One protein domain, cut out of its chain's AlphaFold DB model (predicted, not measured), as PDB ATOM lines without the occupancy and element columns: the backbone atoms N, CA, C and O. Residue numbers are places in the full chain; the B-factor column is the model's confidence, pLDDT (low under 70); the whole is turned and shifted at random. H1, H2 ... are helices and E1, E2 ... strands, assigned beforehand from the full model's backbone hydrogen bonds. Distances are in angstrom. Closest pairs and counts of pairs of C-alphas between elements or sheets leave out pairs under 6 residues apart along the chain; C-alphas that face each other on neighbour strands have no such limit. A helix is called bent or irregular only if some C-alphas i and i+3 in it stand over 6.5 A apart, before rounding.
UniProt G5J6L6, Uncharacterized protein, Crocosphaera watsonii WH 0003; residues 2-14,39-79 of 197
ATOM      1  N   ASN A   2     -56.146 -53.876 -41.427       74.50
ATOM      2  CA  ASN A   2     -55.111 -53.016 -40.847       74.50
ATOM      3  C   ASN A   2     -55.821 -52.016 -39.927       74.50
ATOM      4  O   ASN A   2     -56.670 -51.263 -40.401       74.50
ATOM      5  N   ILE A   3     -55.547 -52.087 -38.626       73.00
ATOM      6  CA  ILE A   3     -56.137 -51.205 -37.615       73.00
ATOM      7  C   ILE A   3     -55.009 -50.385 -36.999       73.00
ATOM      8  O   ILE A   3     -53.989 -50.942 -36.586       73.00
ATOM      9  N   LYS A   4     -55.217 -49.072 -36.902       71.62
ATOM     10  CA  LYS A   4     -54.356 -48.154 -36.154       71.62
ATOM     11  C   LYS A   4     -55.133 -47.655 -34.942       71.62
ATOM     12  O   LYS A   4     -56.235 -47.140 -35.101       71.62
ATOM     13  N   LEU A   5     -54.566 -47.826 -33.756       72.81
ATOM     14  CA  LEU A   5     -55.094 -47.285 -32.507       72.81
ATOM     15  C   LEU A   5     -54.106 -46.257 -31.966       72.81
ATOM     16  O   LEU A   5     -52.893 -46.431 -32.112       72.81
ATOM     17  N   PHE A   6     -54.626 -45.217 -31.329       73.31
ATOM     18  CA  PHE A   6     -53.837 -44.150 -30.728       73.31
ATOM     19  C   PHE A   6     -54.192 -44.013 -29.247       73.31
ATOM     20  O   PHE A   6     -55.342 -44.219 -28.860       73.31
ATOM     21  N   ALA A   7     -53.192 -43.706 -28.428       73.19
ATOM     22  CA  ALA A   7     -53.310 -43.415 -27.003       73.19
ATOM     23  C   ALA A   7     -52.238 -42.386 -26.609       73.19
ATOM     24  O   ALA A   7     -51.216 -42.294 -27.280       73.19
ATOM     25  N   SER A   8     -52.418 -41.649 -25.513       75.00
ATOM     26  CA  SER A   8     -51.484 -40.584 -25.106       75.00
ATOM     27  C   SER A   8     -51.200 -40.642 -23.614       75.00
ATOM     28  O   SER A   8     -52.063 -40.277 -22.825       75.00
ATOM     29  N   ALA A   9     -50.023 -41.102 -23.199       74.38
ATOM     30  CA  ALA A   9     -49.647 -41.212 -21.790       74.38
ATOM     31  C   ALA A   9     -48.844 -39.997 -21.311       74.38
ATOM     32  O   ALA A   9     -48.231 -39.288 -22.106       74.38
ATOM     33  N   THR A  10     -48.815 -39.785 -19.999       73.56
ATOM     34  CA  THR A  10     -47.960 -38.776 -19.369       73.56
ATOM     35  C   THR A  10     -46.765 -39.446 -18.711       73.56
ATOM     36  O   THR A  10     -46.922 -40.424 -17.984       73.56
ATOM     37  N   GLU A  11     -45.582 -38.889 -18.932       73.38
ATOM     38  CA  GLU A  11     -44.353 -39.258 -18.242       73.38
ATOM     39  C   GLU A  11     -43.856 -38.070 -17.417       73.38
ATOM     40  O   GLU A  11     -43.891 -36.926 -17.872       73.38
ATOM     41  N   THR A  12     -43.402 -38.335 -16.194       70.25
ATOM     42  CA  THR A  12     -42.755 -37.324 -15.358       70.25
ATOM     43  C   THR A  12     -41.299 -37.703 -15.144       70.25
ATOM     44  O   THR A  12     -41.011 -38.802 -14.682       70.25
ATOM     45  N   THR A  13     -40.380 -36.781 -15.421       68.56
ATOM     46  CA  THR A  13     -38.959 -36.949 -15.088       68.56
ATOM     47  C   THR A  13     -38.588 -35.958 -13.996       68.56
ATOM     48  O   THR A  13     -38.860 -34.770 -14.131       68.56
ATOM     49  N   GLN A  14     -37.967 -36.426 -12.916       60.22
ATOM     50  CA  GLN A  14     -37.376 -35.564 -11.891       60.22
ATOM     51  C   GLN A  14     -35.861 -35.721 -11.933       60.22
ATOM     52  O   GLN A  14     -35.367 -36.846 -11.976       60.22
ATOM     53  N   THR A  39     -45.798 -35.503 -22.687       79.75
ATOM     54  CA  THR A  39     -46.828 -36.313 -23.346       79.75
ATOM     55  C   THR A  39     -46.193 -37.297 -24.324       79.75
ATOM     56  O   THR A  39     -45.592 -36.913 -25.335       79.75
ATOM     57  N   VAL A  40     -46.382 -38.585 -24.050       78.81
ATOM     58  CA  VAL A  40     -45.944 -39.702 -24.885       78.81
ATOM     59  C   VAL A  40     -47.137 -40.219 -25.685       78.81
ATOM     60  O   VAL A  40     -47.997 -40.930 -25.165       78.81
ATOM     61  N   ARG A  41     -47.182 -39.891 -26.978       78.88
ATOM     62  CA  ARG A  41     -48.188 -40.425 -27.907       78.88
ATOM     63  C   ARG A  41     -47.803 -41.843 -28.298       78.88
ATOM     64  O   ARG A  41     -46.666 -42.085 -28.686       78.88
ATOM     65  N   ILE A  42     -48.731 -42.776 -28.209       77.06
ATOM     66  CA  ILE A  42     -48.549 -44.206 -28.429       77.06
ATOM     67  C   ILE A  42     -49.466 -44.630 -29.571       77.06
ATOM     68  O   ILE A  42     -50.651 -44.311 -29.601       77.06
ATOM     69  N   LYS A  43     -48.909 -45.372 -30.521       80.56
ATOM     70  CA  LYS A  43     -49.606 -45.915 -31.679       80.56
ATOM     71  C   LYS A  43     -49.514 -47.432 -31.638       80.56
ATOM     72  O   LYS A  43     -48.417 -47.978 -31.564       80.56
ATOM     73  N   ALA A  44     -50.645 -48.116 -31.753       79.50
ATOM     74  CA  ALA A  44     -50.686 -49.554 -31.976       79.50
ATOM     75  C   ALA A  44     -51.094 -49.831 -33.425       79.50
ATOM     76  O   ALA A  44     -52.155 -49.397 -33.871       79.50
ATOM     77  N   ASN A  45     -50.253 -50.553 -34.162       78.88
ATOM     78  CA  ASN A  45     -50.574 -51.055 -35.495       78.88
ATOM     79  C   ASN A  45     -50.903 -52.538 -35.374       78.88
ATOM     80  O   ASN A  45     -50.136 -53.300 -34.777       78.88
ATOM     81  N   VAL A  46     -52.038 -52.945 -35.933       77.88
ATOM     82  CA  VAL A  46     -52.473 -54.337 -35.913       77.88
ATOM     83  C   VAL A  46     -52.748 -54.809 -37.328       77.88
ATOM     84  O   VAL A  46     -53.641 -54.303 -38.009       77.88
ATOM     85  N   GLU A  47     -51.988 -55.814 -37.755       74.62
ATOM     86  CA  GLU A  47     -52.060 -56.363 -39.107       74.62
ATOM     87  C   GLU A  47     -52.487 -57.835 -39.094       74.62
ATOM     88  O   GLU A  47     -51.843 -58.695 -38.484       74.62
ATOM     89  N   GLY A  48     -53.559 -58.159 -39.822       71.62
ATOM     90  CA  GLY A  48     -53.955 -59.544 -40.095       71.62
ATOM     91  C   GLY A  48     -55.441 -59.840 -39.902       71.62
ATOM     92  O   GLY A  48     -56.300 -58.988 -40.144       71.62
ATOM     93  N   PHE A  49     -55.737 -61.092 -39.544       72.94
ATOM     94  CA  PHE A  49     -57.087 -61.577 -39.243       72.94
ATOM     95  C   PHE A  49     -57.453 -61.272 -37.788       72.94
ATOM     96  O   PHE A  49     -56.616 -61.434 -36.898       72.94
ATOM     97  N   ALA A  50     -58.716 -60.916 -37.535       63.56
ATOM     98  CA  ALA A  50     -59.222 -60.598 -36.196       63.56
ATOM     99  C   ALA A  50     -58.983 -61.725 -35.167       63.56
ATOM    100  O   ALA A  50     -58.735 -61.462 -33.997       63.56
ATOM    101  N   SER A  51     -58.940 -62.986 -35.608       64.56
ATOM    102  CA  SER A  51     -58.654 -64.148 -34.752       64.56
ATOM    103  C   SER A  51     -57.209 -64.237 -34.235       64.56
ATOM    104  O   SER A  51     -56.928 -65.036 -33.345       64.56
ATOM    105  N   LYS A  52     -56.272 -63.440 -34.771       62.84
ATOM    106  CA  LYS A  52     -54.855 -63.400 -34.352       62.84
ATOM    107  C   LYS A  52     -54.438 -62.032 -33.802       62.84
ATOM    108  O   LYS A  52     -53.241 -61.767 -33.685       62.84
ATOM    109  N   ILE A  53     -55.412 -61.182 -33.466       62.91
ATOM    110  CA  ILE A  53     -55.211 -59.767 -33.133       62.91
ATOM    111  C   ILE A  53     -54.220 -59.565 -31.977       62.91
ATOM    112  O   ILE A  53     -53.321 -58.743 -32.085       62.91
ATOM    113  N   THR A  54     -54.281 -60.402 -30.935       62.06
ATOM    114  CA  THR A  54     -53.408 -60.327 -29.748       62.06
ATOM    115  C   THR A  54     -51.955 -60.726 -30.011       62.06
ATOM    116  O   THR A  54     -51.087 -60.420 -29.202       62.06
ATOM    117  N   LYS A  55     -51.661 -61.395 -31.133       62.38
ATOM    118  CA  LYS A  55     -50.316 -61.900 -31.468       62.38
ATOM    119  C   LYS A  55     -49.571 -61.028 -32.485       62.38
ATOM    120  O   LYS A  55     -48.479 -61.401 -32.902       62.38
ATOM    121  N   ARG A  56     -50.171 -59.921 -32.946       69.56
ATOM    122  CA  ARG A  56     -49.633 -59.071 -34.031       69.56
ATOM    123  C   ARG A  56     -49.764 -57.569 -33.763       69.56
ATOM    124  O   ARG A  56     -49.858 -56.783 -34.701       69.56
ATOM    125  N   ILE A  57     -49.785 -57.180 -32.492       75.75
ATOM    126  CA  ILE A  57     -49.809 -55.771 -32.092       75.75
ATOM    127  C   ILE A  57     -48.374 -55.243 -32.099       75.75
ATOM    128  O   ILE A  57     -47.517 -55.775 -31.398       75.75
ATOM    129  N   GLN A  58     -48.119 -54.202 -32.886       82.56
ATOM    130  CA  GLN A  58     -46.853 -53.472 -32.896       82.56
ATOM    131  C   GLN A  58     -47.082 -52.097 -32.281       82.56
ATOM    132  O   GLN A  58     -47.826 -51.286 -32.840       82.56
ATOM    133  N   LEU A  59     -46.461 -51.844 -31.128       81.81
ATOM    134  CA  LEU A  59     -46.549 -50.555 -30.451       81.81
ATOM    135  C   LEU A  59     -45.382 -49.664 -30.869       81.81
ATOM    136  O   LEU A  59     -44.241 -50.113 -30.940       81.81
ATOM    137  N   SER A  60     -45.651 -48.390 -31.102       85.31
ATOM    138  CA  SER A  60     -44.626 -47.360 -31.225       85.31
ATOM    139  C   SER A  60     -45.039 -46.131 -30.435       85.31
ATOM    140  O   SER A  60     -46.214 -45.951 -30.113       85.31
ATOM    141  N   SER A  61     -44.073 -45.294 -30.078       80.06
ATOM    142  CA  SER A  61     -44.329 -44.094 -29.296       80.06
ATOM    143  C   SER A  61     -43.512 -42.906 -29.774       80.06
ATOM    144  O   SER A  61     -42.435 -43.038 -30.364       80.06
ATOM    145  N   GLN A  62     -44.068 -41.727 -29.530       78.56
ATOM    146  CA  GLN A  62     -43.467 -40.438 -29.801       78.56
ATOM    147  C   GLN A  62     -43.611 -39.569 -28.536       78.56
ATOM    148  O   GLN A  62     -44.726 -39.114 -28.245       78.56
ATOM    149  N   PRO A  63     -42.515 -39.354 -27.778       76.69
ATOM    150  CA  PRO A  63     -41.134 -39.736 -28.102       76.69
ATOM    151  C   PRO A  63     -40.852 -41.243 -27.995       76.69
ATOM    152  O   PRO A  63     -41.640 -41.984 -27.413       76.69
ATOM    153  N   LYS A  64     -39.729 -41.708 -28.570       80.25
ATOM    154  CA  LYS A  64     -39.397 -43.143 -28.651       80.25
ATOM    155  C   LYS A  64     -39.250 -43.728 -27.249       80.25
ATOM    156  O   LYS A  64     -38.443 -43.251 -26.449       80.25
ATOM    157  N   ARG A  65     -39.996 -44.791 -26.978       81.88
ATOM    158  CA  ARG A  65     -39.887 -45.615 -25.771       81.88
ATOM    159  C   ARG A  65     -39.744 -47.084 -26.170       81.88
ATOM    160  O   ARG A  65     -40.167 -47.484 -27.258       81.88
ATOM    161  N   SER A  66     -39.115 -47.884 -25.316       83.38
ATOM    162  CA  SER A  66     -39.068 -49.340 -25.491       83.38
ATOM    163  C   SER A  66     -40.466 -49.946 -25.337       83.38
ATOM    164  O   SER A  66     -41.347 -49.339 -24.732       83.38
ATOM    165  N   GLN A  67     -40.683 -51.164 -25.844       82.00
ATOM    166  CA  GLN A  67     -41.971 -51.855 -25.680       82.00
ATOM    167  C   GLN A  67     -42.371 -51.960 -24.204       82.00
ATOM    168  O   GLN A  67     -43.521 -51.716 -23.858       82.00
ATOM    169  N   GLN A  68     -41.411 -52.258 -23.326       78.06
ATOM    170  CA  GLN A  68     -41.625 -52.351 -21.884       78.06
ATOM    171  C   GLN A  68     -42.068 -51.006 -21.301       78.06
ATOM    172  O   GLN A  68     -43.040 -50.962 -20.559       78.06
ATOM    173  N   GLN A  69     -41.409 -49.908 -21.683       79.19
ATOM    174  CA  GLN A  69     -41.798 -48.564 -21.253       79.19
ATOM    175  C   GLN A  69     -43.199 -48.191 -21.758       79.19
ATOM    176  O   GLN A  69     -43.994 -47.667 -20.987       79.19
ATOM    177  N   ILE A  70     -43.534 -48.502 -23.018       75.69
ATOM    178  CA  ILE A  70     -44.879 -48.262 -23.568       75.69
ATOM    179  C   ILE A  70     -45.931 -49.051 -22.782       75.69
ATOM    180  O   ILE A  70     -46.961 -48.496 -22.418       75.69
ATOM    181  N   VAL A  71     -45.681 -50.331 -22.492       78.38
ATOM    182  CA  VAL A  71     -46.606 -51.162 -21.707       78.38
ATOM    183  C   VAL A  71     -46.778 -50.605 -20.292       78.38
ATOM    184  O   VAL A  71     -47.911 -50.511 -19.832       78.38
ATOM    185  N   THR A  72     -45.702 -50.160 -19.635       76.56
ATOM    186  CA  THR A  72     -45.780 -49.480 -18.329       76.56
ATOM    187  C   THR A  72     -46.614 -48.197 -18.400       76.56
ATOM    188  O   THR A  72     -47.413 -47.937 -17.505       76.56
ATOM    189  N   LEU A  73     -46.469 -47.417 -19.475       77.62
ATOM    190  CA  LEU A  73     -47.236 -46.192 -19.718       77.62
ATOM    191  C   LEU A  73     -48.721 -46.452 -20.040       77.62
ATOM    192  O   LEU A  73     -49.554 -45.582 -19.805       77.62
ATOM    193  N   LEU A  74     -49.068 -47.621 -20.591       74.81
ATOM    194  CA  LEU A  74     -50.455 -47.996 -20.906       74.81
ATOM    195  C   LEU A  74     -51.164 -48.725 -19.757       74.81
ATOM    196  O   LEU A  74     -52.367 -48.565 -19.583       74.81
ATOM    197  N   GLY A  75     -50.446 -49.563 -19.011       60.75
ATOM    198  CA  GLY A  75     -50.992 -50.467 -17.995       60.75
ATOM    199  C   GLY A  75     -50.869 -49.948 -16.565       60.75
ATOM    200  O   GLY A  75     -50.734 -50.760 -15.656       60.75
ATOM    201  N   GLY A  76     -50.845 -48.624 -16.379       58.62
ATOM    202  CA  GLY A  76     -50.463 -47.940 -15.143       58.62
ATOM    203  C   GLY A  76     -50.874 -48.651 -13.848       58.62
ATOM    204  O   GLY A  76     -52.051 -48.726 -13.502       58.62
ATOM    205  N   THR A  77     -49.894 -49.155 -13.094       42.94
ATOM    206  CA  THR A  77     -50.045 -49.481 -11.669       42.94
ATOM    207  C   THR A  77     -48.674 -49.429 -10.987       42.94
ATOM    208  O   THR A  77     -47.794 -50.230 -11.291       42.94
ATOM    209  N   PHE A  78     -48.492 -48.503 -10.040       47.50
ATOM    210  CA  PHE A  78     -47.376 -48.501  -9.090       47.50
ATOM    211  C   PHE A  78     -47.963 -48.708  -7.689       47.50
ATOM    212  O   PHE A  78     -48.386 -47.754  -7.048       47.50
ATOM    213  N   LEU A  79     -48.047 -49.955  -7.218       38.38
ATOM    214  CA  LEU A  79     -48.518 -50.263  -5.856       38.38
ATOM    215  C   LEU A  79     -47.388 -50.389  -4.819       38.38
ATOM    216  O   LEU A  79     -47.656 -50.826  -3.708       38.38
TER     217      LEU A  79
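This is residues 2 to 14 and 39 to 79 of the 197 residues of an uncharacterized protein of Crocosphaera watsonii WH 0003 (UniProt G5J6L6). A narrow, strongly twisted sheet of three strands makes the long body of the domain, with H2 packed over one face and the small H1 near the end where E2 ends and E3 begins. E1 is the longest strand and runs on past the printed start of E2. The printed part has 54 residues, with named elements in the order E1, E2, H1, E3, H2; the class is mixed, helices and strands. The sheet's order is E1, E2, E3, antiparallel. The whole is elongated, spanning 42 by 24 by 15 A, and only just loose, close to compact, with a radius of gyration of the C-alphas of 12.4 A.

Find C-alpha 2 at (-55.111, -53.016, -40.847); from there E1 runs 34.4 A to residue 13. After the cut, E2 covers residues 39 to 47, 26.0 A. H1, residues 50 to 55, is irregular: C-alphas 51 and 54 are 8.2 A apart. E3 holds residues 57 to 62, 16.8 A. H2, residues 67 to 74, spans 10.5 A and ends at C-alpha 74, (-50.455, -47.996, -20.906).

Look at N 5 and O 44, 2.9 A apart, for antiparallel E1 and E2. For antiparallel E2 and E3, find N 43 and O 60 at 2.8 A. H1 and H2 on one face of the sheet make two layers. H2 has a height over the sheet of 6.7 A; its closest C-alphas to E1 are Leu 73 and Ala 9, 5.9 A. The closest C-alphas of H1 and E2 are Ile 53 and Val 46, 6.7 A. H1 and H2 are apart. In H2 every O i to N i+4 pair is within hydrogen-bond range; in H1, 0 of 2 are, against 2 of 3 O i to N i+3 pairs.

The C-alphas of Gln 14 and Phe 49 are the two farthest apart, 42.6 A. Residues 15 to 38 are not printed; C-alphas 14 and 39 stand 14.9 A apart across the cut. The links from E2 to H1, H1 to E3 and E3 to H2 are tight. Confidence is under 70 at residues 13 to 14, 50 to 56 and 75 to 79.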